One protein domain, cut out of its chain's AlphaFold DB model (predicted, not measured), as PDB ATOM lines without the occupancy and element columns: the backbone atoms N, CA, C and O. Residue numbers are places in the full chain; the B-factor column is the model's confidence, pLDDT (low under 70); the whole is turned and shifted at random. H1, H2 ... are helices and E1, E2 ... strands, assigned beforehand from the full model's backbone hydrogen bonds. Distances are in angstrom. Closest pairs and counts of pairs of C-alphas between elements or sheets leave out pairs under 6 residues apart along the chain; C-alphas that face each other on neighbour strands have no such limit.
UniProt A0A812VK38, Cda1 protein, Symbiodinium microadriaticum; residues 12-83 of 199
ATOM      1  N   GLU A  12     569.712 422.536 389.715       97.81
ATOM      2  CA  GLU A  12     569.732 421.529 390.778       97.81
ATOM      3  C   GLU A  12     570.374 420.215 390.313       97.81
ATOM      4  O   GLU A  12     571.175 419.617 391.038       97.81
ATOM      5  N   GLU A  13     570.046 419.773 389.097       97.50
ATOM      6  CA  GLU A  13     570.625 418.571 388.494       97.50
ATOM      7  C   GLU A  13     572.103 418.781 388.143       97.50
ATOM      8  O   GLU A  13     572.935 417.920 388.432       97.50
ATOM      9  N   GLU A  14     572.465 419.939 387.583       97.62
ATOM     10  CA  GLU A  14     573.863 420.259 387.291       97.62
ATOM     11  C   GLU A  14     574.710 420.336 388.569       97.62
ATOM     12  O   GLU A  14     575.806 419.774 388.608       97.62
ATOM     13  N   ALA A  15     574.196 420.941 389.640       97.88
ATOM     14  CA  ALA A  15     574.878 420.980 390.931       97.88
ATOM     15  C   ALA A  15     575.109 419.572 391.510       97.88
ATOM     16  O   ALA A  15     576.164 419.298 392.090       97.88
ATOM     17  N   ASP A  16     574.149 418.653 391.351       97.75
ATOM     18  CA  ASP A  16     574.333 417.254 391.743       97.75
ATOM     19  C   ASP A  16     575.391 416.557 390.879       97.75
ATOM     20  O   ASP A  16     576.282 415.900 391.419       97.75
ATOM     21  N   HIS A  17     575.381 416.773 389.561       97.12
ATOM     22  CA  HIS A  17     576.413 416.253 388.664       97.12
ATOM     23  C   HIS A  17     577.816 416.766 389.015       97.12
ATOM     24  O   HIS A  17     578.758 415.972 389.027       97.12
ATOM     25  N   ILE A  18     577.965 418.052 389.353       97.50
ATOM     26  CA  ILE A  18     579.237 418.633 389.807       97.50
ATOM     27  C   ILE A  18     579.709 417.932 391.088       97.50
ATOM     28  O   ILE A  18     580.842 417.444 391.137       97.50
ATOM     29  N   ARG A  19     578.840 417.791 392.100       97.56
ATOM     30  CA  ARG A  19     579.178 417.094 393.357       97.56
ATOM     31  C   ARG A  19     579.570 415.634 393.124       97.56
ATOM     32  O   ARG A  19     580.562 415.163 393.681       97.56
ATOM     33  N   GLN A  20     578.829 414.917 392.279       96.75
ATOM     34  CA  GLN A  20     579.157 413.539 391.909       96.75
ATOM     35  C   GLN A  20     580.501 413.453 391.178       96.75
ATOM     36  O   GLN A  20     581.296 412.556 391.460       96.75
ATOM     37  N   ALA A  21     580.783 414.384 390.261       95.56
ATOM     38  CA  ALA A  21     582.047 414.430 389.541       95.56
ATOM     39  C   ALA A  21     583.229 414.634 390.498       95.56
ATOM     40  O   ALA A  21     584.215 413.906 390.380       95.56
ATOM     41  N   VAL A  22     583.119 415.549 391.468       96.88
ATOM     42  CA  VAL A  22     584.133 415.750 392.519       96.88
ATOM     43  C   VAL A  22     584.378 414.450 393.287       96.88
ATOM     44  O   VAL A  22     585.517 413.986 393.342       96.88
ATOM     45  N   ALA A  23     583.315 413.815 393.792       97.19
ATOM     46  CA  ALA A  23     583.416 412.584 394.580       97.19
ATOM     47  C   ALA A  23     584.043 411.419 393.793       97.19
ATOM     48  O   ALA A  23     584.884 410.686 394.314       97.19
ATOM     49  N   VAL A  24     583.666 411.250 392.520       96.31
ATOM     50  CA  VAL A  24     584.224 410.204 391.650       96.31
ATOM     51  C   VAL A  24     585.708 410.438 391.390       96.31
ATOM     52  O   VAL A  24     586.489 409.491 391.477       96.31
ATOM     53  N   HIS A  25     586.109 411.675 391.082       94.62
ATOM     54  CA  HIS A  25     587.517 411.992 390.859       94.62
ATOM     55  C   HIS A  25     588.325 411.737 392.124       94.62
ATOM     56  O   HIS A  25     589.292 410.988 392.057       94.62
ATOM     57  N   GLU A  26     587.887 412.257 393.271       94.94
ATOM     58  CA  GLU A  26     588.576 412.069 394.549       94.94
ATOM     59  C   GLU A  26     588.745 410.592 394.911       94.94
ATOM     60  O   GLU A  26     589.844 410.166 395.264       94.94
ATOM     61  N   ASN A  27     587.703 409.778 394.721       96.38
ATOM     62  CA  ASN A  27     587.767 408.341 394.973       96.38
ATOM     63  C   ASN A  27     588.737 407.597 394.031       96.38
ATOM     64  O   ASN A  27     589.347 406.610 394.434       96.38
ATOM     65  N   ILE A  28     588.873 408.036 392.774       95.12
ATOM     66  CA  ILE A  28     589.728 407.368 391.777       95.12
ATOM     67  C   ILE A  28     591.186 407.832 391.870       95.12
ATOM     68  O   ILE A  28     592.094 407.007 391.770       95.12
ATOM     69  N   ILE A  29     591.424 409.138 392.018       91.31
ATOM     70  CA  ILE A  29     592.768 409.736 391.943       91.31
ATOM     71  C   ILE A  29     593.389 409.990 393.325       91.31
ATOM     72  O   ILE A  29     594.594 410.217 393.415       91.31
ATOM     73  N   GLY A  30     592.591 409.920 394.397       93.31
ATOM     74  CA  GLY A  30     593.028 410.077 395.789       93.31
ATOM     75  C   GLY A  30     593.081 411.522 396.294       93.31
ATOM     76  O   GLY A  30     593.535 411.758 397.410       93.31
ATOM     77  N   TYR A  31     592.652 412.491 395.488       93.50
ATOM     78  CA  TYR A  31     592.565 413.906 395.852       93.50
ATOM     79  C   TYR A  31     591.444 414.584 395.063       93.50
ATOM     80  O   TYR A  31     591.157 414.201 393.929       93.50
ATOM     81  N   ARG A  32     590.809 415.608 395.641       94.56
ATOM     82  CA  ARG A  32     589.760 416.357 394.938       94.56
ATOM     83  C   ARG A  32     590.315 417.135 393.731       94.56
ATOM     84  O   ARG A  32     591.429 417.664 393.808       94.56
ATOM     85  N   PRO A  33     589.550 417.268 392.634       95.50
ATOM     86  CA  PRO A  33     589.897 418.194 391.564       95.50
ATOM     87  C   PRO A  33     589.833 419.644 392.067       95.50
ATOM     88  O   PRO A  33     588.964 420.013 392.858       95.50
ATOM     89  N   VAL A  34     590.767 420.465 391.588       96.50
ATOM     90  CA  VAL A  34     590.836 421.906 391.895       96.50
ATOM     91  C   VAL A  34     590.486 422.791 390.703       96.50
ATOM     92  O   VAL A  34     590.385 424.001 390.855       96.50
ATOM     93  N   GLY A  35     590.267 422.190 389.534       97.62
ATOM     94  CA  GLY A  35     589.781 422.874 388.346       97.62
ATOM     95  C   GLY A  35     588.657 422.099 387.675       97.62
ATOM     96  O   GLY A  35     588.589 420.873 387.810       97.62
ATOM     97  N   ILE A  36     587.802 422.809 386.943       98.00
ATOM     98  CA  ILE A  36     586.676 422.229 386.204       98.00
ATOM     99  C   ILE A  36     586.554 422.822 384.795       98.00
ATOM    100  O   ILE A  36     586.886 423.978 384.547       98.00
ATOM    101  N   TYR A  37     586.096 421.990 383.862       97.75
ATOM    102  CA  TYR A  37     585.720 422.378 382.507       97.75
ATOM    103  C   TYR A  37     584.532 421.521 382.063       97.75
ATOM    104  O   TYR A  37     584.672 420.302 381.925       97.75
ATOM    105  N   GLN A  38     583.374 422.142 381.851       95.81
ATOM    106  CA  GLN A  38     582.164 421.486 381.340       95.81
ATOM    107  C   GLN A  38     582.159 421.430 379.806       95.81
ATOM    108  O   GLN A  38     581.661 420.477 379.199       95.81
ATOM    109  N   GLY A  39     582.707 422.458 379.160       95.44
ATOM    110  CA  GLY A  39     582.799 422.648 377.714       95.44
ATOM    111  C   GLY A  39     581.508 423.103 377.047       95.44
ATOM    112  O   GLY A  39     581.544 423.962 376.168       95.44
ATOM    113  N   LYS A  40     580.364 422.575 377.484       94.62
ATOM    114  CA  LYS A  40     579.025 423.007 377.059       94.62
ATOM    115  C   LYS A  40     578.208 423.483 378.264       94.62
ATOM    116  O   LYS A  40     577.254 422.798 378.636       94.62
ATOM    117  N   PRO A  41     578.627 424.581 378.917       96.00
ATOM    118  CA  PRO A  41     578.018 425.044 380.156       96.00
ATOM    119  C   PRO A  41     576.629 425.659 379.928       96.00
ATOM    120  O   PRO A  41     576.297 426.134 378.838       96.00
ATOM    121  N   ASN A  42     575.838 425.690 380.993       95.75
ATOM    122  CA  ASN A  42     574.720 426.605 381.175       95.75
ATOM    123  C   ASN A  42     575.237 428.011 381.546       95.75
ATOM    124  O   ASN A  42     576.362 428.178 382.020       95.75
ATOM    125  N   VAL A  43     574.395 429.037 381.415       94.69
ATOM    126  CA  VAL A  43     574.678 430.376 381.958       94.69
ATOM    127  C   VAL A  43     574.849 430.369 383.483       94.69
ATOM    128  O   VAL A  43     575.563 431.213 384.017       94.69
ATOM    129  N   THR A  44     574.234 429.417 384.189       96.38
ATOM    130  CA  THR A  44     574.339 429.275 385.651       96.38
ATOM    131  C   THR A  44     575.534 428.440 386.108       96.38
ATOM    132  O   THR A  44     575.891 428.513 387.283       96.38
ATOM    133  N   THR A  45     576.183 427.685 385.211       97.44
ATOM    134  CA  THR A  45     577.257 426.736 385.553       97.44
ATOM    135  C   THR A  45     578.340 427.372 386.416       97.44
ATOM    136  O   THR A  45     578.725 426.802 387.434       97.44
ATOM    137  N   ARG A  46     578.818 428.571 386.059       97.25
ATOM    138  CA  ARG A  46     579.899 429.227 386.810       97.25
ATOM    139  C   ARG A  46     579.478 429.616 388.230       97.25
ATOM    140  O   ARG A  46     580.281 429.460 389.147       97.25
ATOM    141  N   SER A  47     578.225 430.034 388.429       97.38
ATOM    142  CA  SER A  47     577.688 430.285 389.776       97.38
ATOM    143  C   SER A  47     577.727 429.005 390.607       97.38
ATOM    144  O   SER A  47     578.251 429.016 391.714       97.38
ATOM    145  N   LEU A  48     577.286 427.879 390.036       97.94
ATOM    146  CA  LEU A  48     577.298 426.574 390.712       97.94
ATOM    147  C   LEU A  48     578.720 426.103 391.053       97.94
ATOM    148  O   LEU A  48     578.953 425.556 392.130       97.94
ATOM    149  N   VAL A  49     579.685 426.335 390.158       97.50
ATOM    150  CA  VAL A  49     581.109 426.048 390.402       97.50
ATOM    151  C   VAL A  49     581.647 426.880 391.569       97.50
ATOM    152  O   VAL A  49     582.346 426.348 392.434       97.50
ATOM    153  N   CYS A  50     581.307 428.169 391.621       96.88
ATOM    154  CA  CYS A  50     581.709 429.050 392.717       96.88
ATOM    155  C   CYS A  50     581.035 428.666 394.043       96.88
ATOM    156  O   CYS A  50     581.689 428.702 395.086       96.88
ATOM    157  N   GLU A  51     579.761 428.263 393.998       96.75
ATOM    158  CA  GLU A  51     578.974 427.803 395.148       96.75
ATOM    159  C   GLU A  51     579.475 426.467 395.721       96.75
ATOM    160  O   GLU A  51     579.472 426.305 396.940       96.75
ATOM    161  N   GLU A  52     579.960 425.526 394.892       96.62
ATOM    162  CA  GLU A  52     580.619 424.296 395.386       96.62
ATOM    163  C   GLU A  52     581.848 424.628 396.242       96.62
ATOM    164  O   GLU A  52     582.122 423.958 397.237       96.62
ATOM    165  N   GLY A  53     582.554 425.703 395.884       94.50
ATOM    166  CA  GLY A  53     583.505 426.382 396.756       94.50
ATOM    167  C   GLY A  53     584.903 425.767 396.840       94.50
ATOM    168  O   GLY A  53     585.813 426.420 397.355       94.50
ATOM    169  N   GLY A  54     585.137 424.568 396.317       95.62
ATOM    170  CA  GLY A  54     586.453 423.932 396.365       95.62
ATOM    171  C   GLY A  54     587.222 423.945 395.039       95.62
ATOM    172  O   GLY A  54     588.370 423.496 395.003       95.62
ATOM    173  N   PHE A  55     586.632 424.447 393.953       97.56
ATOM    174  CA  PHE A  55     587.371 424.762 392.730       97.56
ATOM    175  C   PHE A  55     588.140 426.082 392.878       97.56
ATOM    176  O   PHE A  55     587.622 427.084 393.379       97.56
ATOM    177  N   LEU A  56     589.394 426.071 392.436       97.38
ATOM    178  CA  LEU A  56     590.279 427.233 392.383       97.38
ATOM    179  C   LEU A  56     590.194 427.936 391.030       97.38
ATOM    180  O   LEU A  56     590.389 429.143 390.968       97.38
ATOM    181  N   TYR A  57     589.884 427.191 389.968       98.50
ATOM    182  CA  TYR A  57     589.677 427.761 388.646       98.50
ATOM    183  C   TYR A  57     588.641 427.002 387.813       98.50
ATOM    184  O   TYR A  57     588.432 425.800 388.005       98.50
ATOM    185  N   ASP A  58     588.054 427.687 386.836       98.62
ATOM    186  CA  ASP A  58     587.317 427.079 385.728       98.62
ATOM    187  C   ASP A  58     587.957 427.424 384.378       98.62
ATOM    188  O   ASP A  58     588.746 428.366 384.258       98.62
ATOM    189  N   CYS A  59     587.649 426.623 383.361       98.56
ATOM    190  CA  CYS A  59     588.132 426.830 381.995       98.56
ATOM    191  C   CYS A  59     586.995 427.043 380.986       98.56
ATOM    192  O   CYS A  59     587.222 426.947 379.780       98.56
ATOM    193  N   ASP A  60     585.768 427.306 381.444       97.88
ATOM    194  CA  ASP A  60     584.589 427.514 380.595       97.88
ATOM    195  C   ASP A  60     584.548 428.952 380.040       97.88
ATOM    196  O   ASP A  60     583.542 429.666 380.103       97.88
ATOM    197  N   SER A  61     585.684 429.397 379.505       97.94
ATOM    198  CA  SER A  61     585.871 430.673 378.821       97.94
ATOM    199  C   SER A  61     586.878 430.518 377.686       97.94
ATOM    200  O   SER A  61     587.828 429.745 377.785       97.94
ATOM    201  N   TYR A  62     586.672 431.288 376.621       98.00
ATOM    202  CA  TYR A  62     587.519 431.341 375.424       98.00
ATOM    203  C   TYR A  62     587.914 432.789 375.097       98.00
ATOM    204  O   TYR A  62     588.140 433.126 373.939       98.00
ATOM    205  N   ALA A  63     587.841 433.671 376.097       97.44
ATOM    206  CA  ALA A  63     587.775 435.114 375.893       97.44
ATOM    207  C   ALA A  63     589.126 435.836 375.986       97.44
ATOM    208  O   ALA A  63     589.161 437.033 375.722       97.44
ATOM    209  N   ASP A  64     590.202 435.150 376.379       97.94
ATOM    210  CA  ASP A  64     591.493 435.785 376.651       97.94
ATOM    211  C   ASP A  64     592.667 434.802 376.479       97.94
ATOM    212  O   ASP A  64     592.477 433.582 376.456       97.94
ATOM    213  N   GLU A  65     593.875 435.348 376.389       95.88
ATOM    214  CA  GLU A  65     595.165 434.652 376.318       95.88
ATOM    215  C   GLU A  65     595.912 434.675 377.664       95.88
ATOM    216  O   GLU A  65     597.045 434.195 377.763       95.88
ATOM    217  N   LEU A  66     595.300 435.243 378.708       98.12
ATOM    218  CA  LEU A  66     595.770 435.212 380.091       98.12
ATOM    219  C   LEU A  66     594.663 434.758 381.051       98.12
ATOM    220  O   LEU A  66     593.479 434.977 380.791       98.12
ATOM    221  N   PRO A  67     595.021 434.150 382.196       98.56
ATOM    222  CA  PRO A  67     594.080 433.982 383.289       98.56
ATOM    223  C   PRO A  67     593.558 435.327 383.807       98.56
ATOM    224  O   PRO A  67     594.260 436.336 383.783       98.56
ATOM    225  N   TYR A  68     592.333 435.343 384.323       98.56
ATOM    226  CA  TYR A  68     591.740 436.548 384.903       98.56
ATOM    227  C   TYR A  68     590.738 436.211 386.007       98.56
ATOM    228  O   TYR A  68     590.177 435.118 386.058       98.56
ATOM    229  N   TRP A  69     590.520 437.155 386.919       98.38
ATOM    230  CA  TRP A  69     589.620 436.972 388.054       98.38
ATOM    231  C   TRP A  69     588.176 437.311 387.682       98.38
ATOM    232  O   TRP A  69     587.893 438.399 387.186       98.38
ATOM    233  N   ASN A  70     587.248 436.400 387.974       97.56
ATOM    234  CA  ASN A  70     585.816 436.676 388.021       97.56
ATOM    235  C   ASN A  70     585.414 436.987 389.472       97.56
ATOM    236  O   ASN A  70     585.712 436.209 390.379       97.56
ATOM    237  N   LEU A  71     584.747 438.125 389.680       97.00
ATOM    238  CA  LEU A  71     584.320 438.617 390.997       97.00
ATOM    239  C   LEU A  71     582.787 438.601 391.182       97.00
ATOM    240  O   LEU A  71     582.277 439.095 392.184       97.00
ATOM    241  N   GLU A  72     582.038 438.058 390.223       95.94
ATOM    242  CA  GLU A  72     580.573 438.162 390.147       95.94
ATOM    243  C   GLU A  72     579.845 437.234 391.134       95.94
ATOM    244  O   GLU A  72     578.673 437.449 391.437       95.94
ATOM    245  N   HIS A  73     580.529 436.219 391.675       94.06
ATOM    246  CA  HIS A  73     579.914 435.141 392.461       94.06
ATOM    247  C   HIS A  73     580.358 435.123 393.933       94.06
ATOM    248  O   HIS A  73     580.592 434.070 394.523       94.06
ATOM    249  N   GLY A  74     580.496 436.306 394.542       89.56
ATOM    250  CA  GLY A  74     580.719 436.466 395.989       89.56
ATOM    251  C   GLY A  74     582.129 436.129 396.488       89.56
ATOM    252  O   GLY A  74     582.411 436.286 397.675       89.56
ATOM    253  N   ARG A  75     583.024 435.696 395.597       91.75
ATOM    254  CA  ARG A  75     584.453 435.471 395.843       91.75
ATOM    255  C   ARG A  75     585.243 435.650 394.546       91.75
ATOM    256  O   ARG A  75     584.684 435.387 393.482       91.75
ATOM    257  N   PRO A  76     586.541 435.986 394.618       96.94
ATOM    258  CA  PRO A  76     587.421 435.845 393.470       96.94
ATOM    259  C   PRO A  76     587.496 434.382 393.021       96.94
ATOM    260  O   PRO A  76     587.833 433.481 393.802       96.94
ATOM    261  N   HIS A  77     587.164 434.140 391.757       97.88
ATOM    262  CA  HIS A  77     587.296 432.848 391.095       97.88
ATOM    263  C   HIS A  77     588.179 433.002 389.862       97.88
ATOM    264  O   HIS A  77     587.944 433.887 389.039       97.88
ATOM    265  N   LEU A  78     589.221 432.179 389.744       98.69
ATOM    266  CA  LEU A  78     590.143 432.286 388.621       98.69
ATOM    267  C   LEU A  78     589.529 431.655 387.373       98.69
ATOM    268  O   LEU A  78     589.112 430.502 387.388       98.69
ATOM    269  N   ILE A  79     589.549 432.377 386.265       98.75
ATOM    270  CA  ILE A  79     589.291 431.806 384.949       98.75
ATOM    271  C   ILE A  79     590.644 431.553 384.296       98.75
ATOM    272  O   ILE A  79     591.458 432.466 384.181       98.75
ATOM    273  N   VAL A  80     590.885 430.313 383.871       98.69
ATOM    274  CA  VAL A  80     592.039 429.927 383.043       98.69
ATOM    275  C   VAL A  80     591.495 429.567 381.658       98.69
ATOM    276  O   VAL A  80     591.019 428.440 381.485       98.69
ATOM    277  N   PRO A  81     591.514 430.497 380.684       98.50
ATOM    278  CA  PRO A  81     590.848 430.307 379.401       98.50
ATOM    279  C   PRO A  81     591.290 429.049 378.645       98.50
ATOM    280  O   PRO A  81     592.444 428.607 378.691       98.50
ATOM    281  N   TYR A  82     590.336 428.459 377.931       98.56
ATOM    282  CA  TYR A  82     590.533 427.311 377.057       98.56
ATOM    283  C   TYR A  82     590.441 427.715 375.580       98.56
ATOM    284  O   TYR A  82     590.355 428.889 375.241       98.56
ATOM    285  N   THR A  83     590.464 426.731 374.681       98.25
ATOM    286  CA  THR A  83     590.448 426.951 373.234       98.25
ATOM    287  C   THR A  83     589.491 426.012 372.498       98.25
ATOM    288  O   THR A  83     589.376 424.816 372.801       98.25
TER     289      THR A  83
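Overview. This is residues 12 to 83 of the 199 residues of the protein "Cda1 protein" of Symbiodinium microadriaticum (UniProt A0A812VK38). A long helix, H1, stands at one end of the domain and a small two-strand hairpin, E1 and E2, toward the other, with the short helix H2 between them; two long stretches with no named element, residues 30 to 44 and 53 to 67, join these parts, and the second of them reaches the end far from H1 at Asp 64. Short parallel pairings of residues 35 to 36 with 57 to 58, and of 57 to 58 with 78 to 79 of E2, tie these stretches to the hairpin. The printed part has 72 residues, with two named helices and two named strands in the order H1, H2, E1, E2; the sheet, E1 - E2, is antiparallel. Under half of the residues are in named elements, and those are mostly helix. The whole is compact, with a radius of gyration of the C-alphas of 12.0 A and spans of 33 by 25 by 23 A.

Along the chain. H1 is residues 12 to 29, 25.9 A from its first C-alpha, at (569.732, 421.529, 390.778), to its last, at (592.768, 409.736, 391.943). H2 follows as residues 45 to 52, 10.7 A long. E1 is residues 68 to 70, 6.7 A long. E2 is residues 77 to 79, 6.5 A long, and ends with C-alpha 79 at (589.291, 431.806, 384.949).

Arrangement. H1 touches H2 with residues 14 to 19 alone; the closest C-alphas, of Ala 15 and Leu 48, are 6.1 A apart. Their lines stand at a steep tilt of 62 degrees, and they run the same way. In both helices every O i to N i+4 pair is within hydrogen-bond range. The closest C-alphas of H2 and E2, those of Cys 50 and His 77, are 6.9 A apart. E1 and E2 form a hairpin, antiparallel at 135 degrees between their directions. The C-alphas of Trp 69 and Leu 78 face each other at 4.7 A. N 70 and O 77, at 2.8 A, and N 79 and O 68, at 2.8 A, are within hydrogen-bond range. H1 is apart from both E1 and E2.

Size, cuts and confidence. The two C-alphas farthest apart, those of Asn 27 and Asp 64, are 33.2 A from each other. The C-alphas of Glu 12 and Thr 83, the first and last printed, are 27.7 A apart. The printed part has no cut. The links from H1 to H2 and from H2 to E1 are long, with 15 residues each, and the link from E1 to E2 is short, with 6. The mean pLDDT of the printed part is 96.7, and no printed residue is under 70.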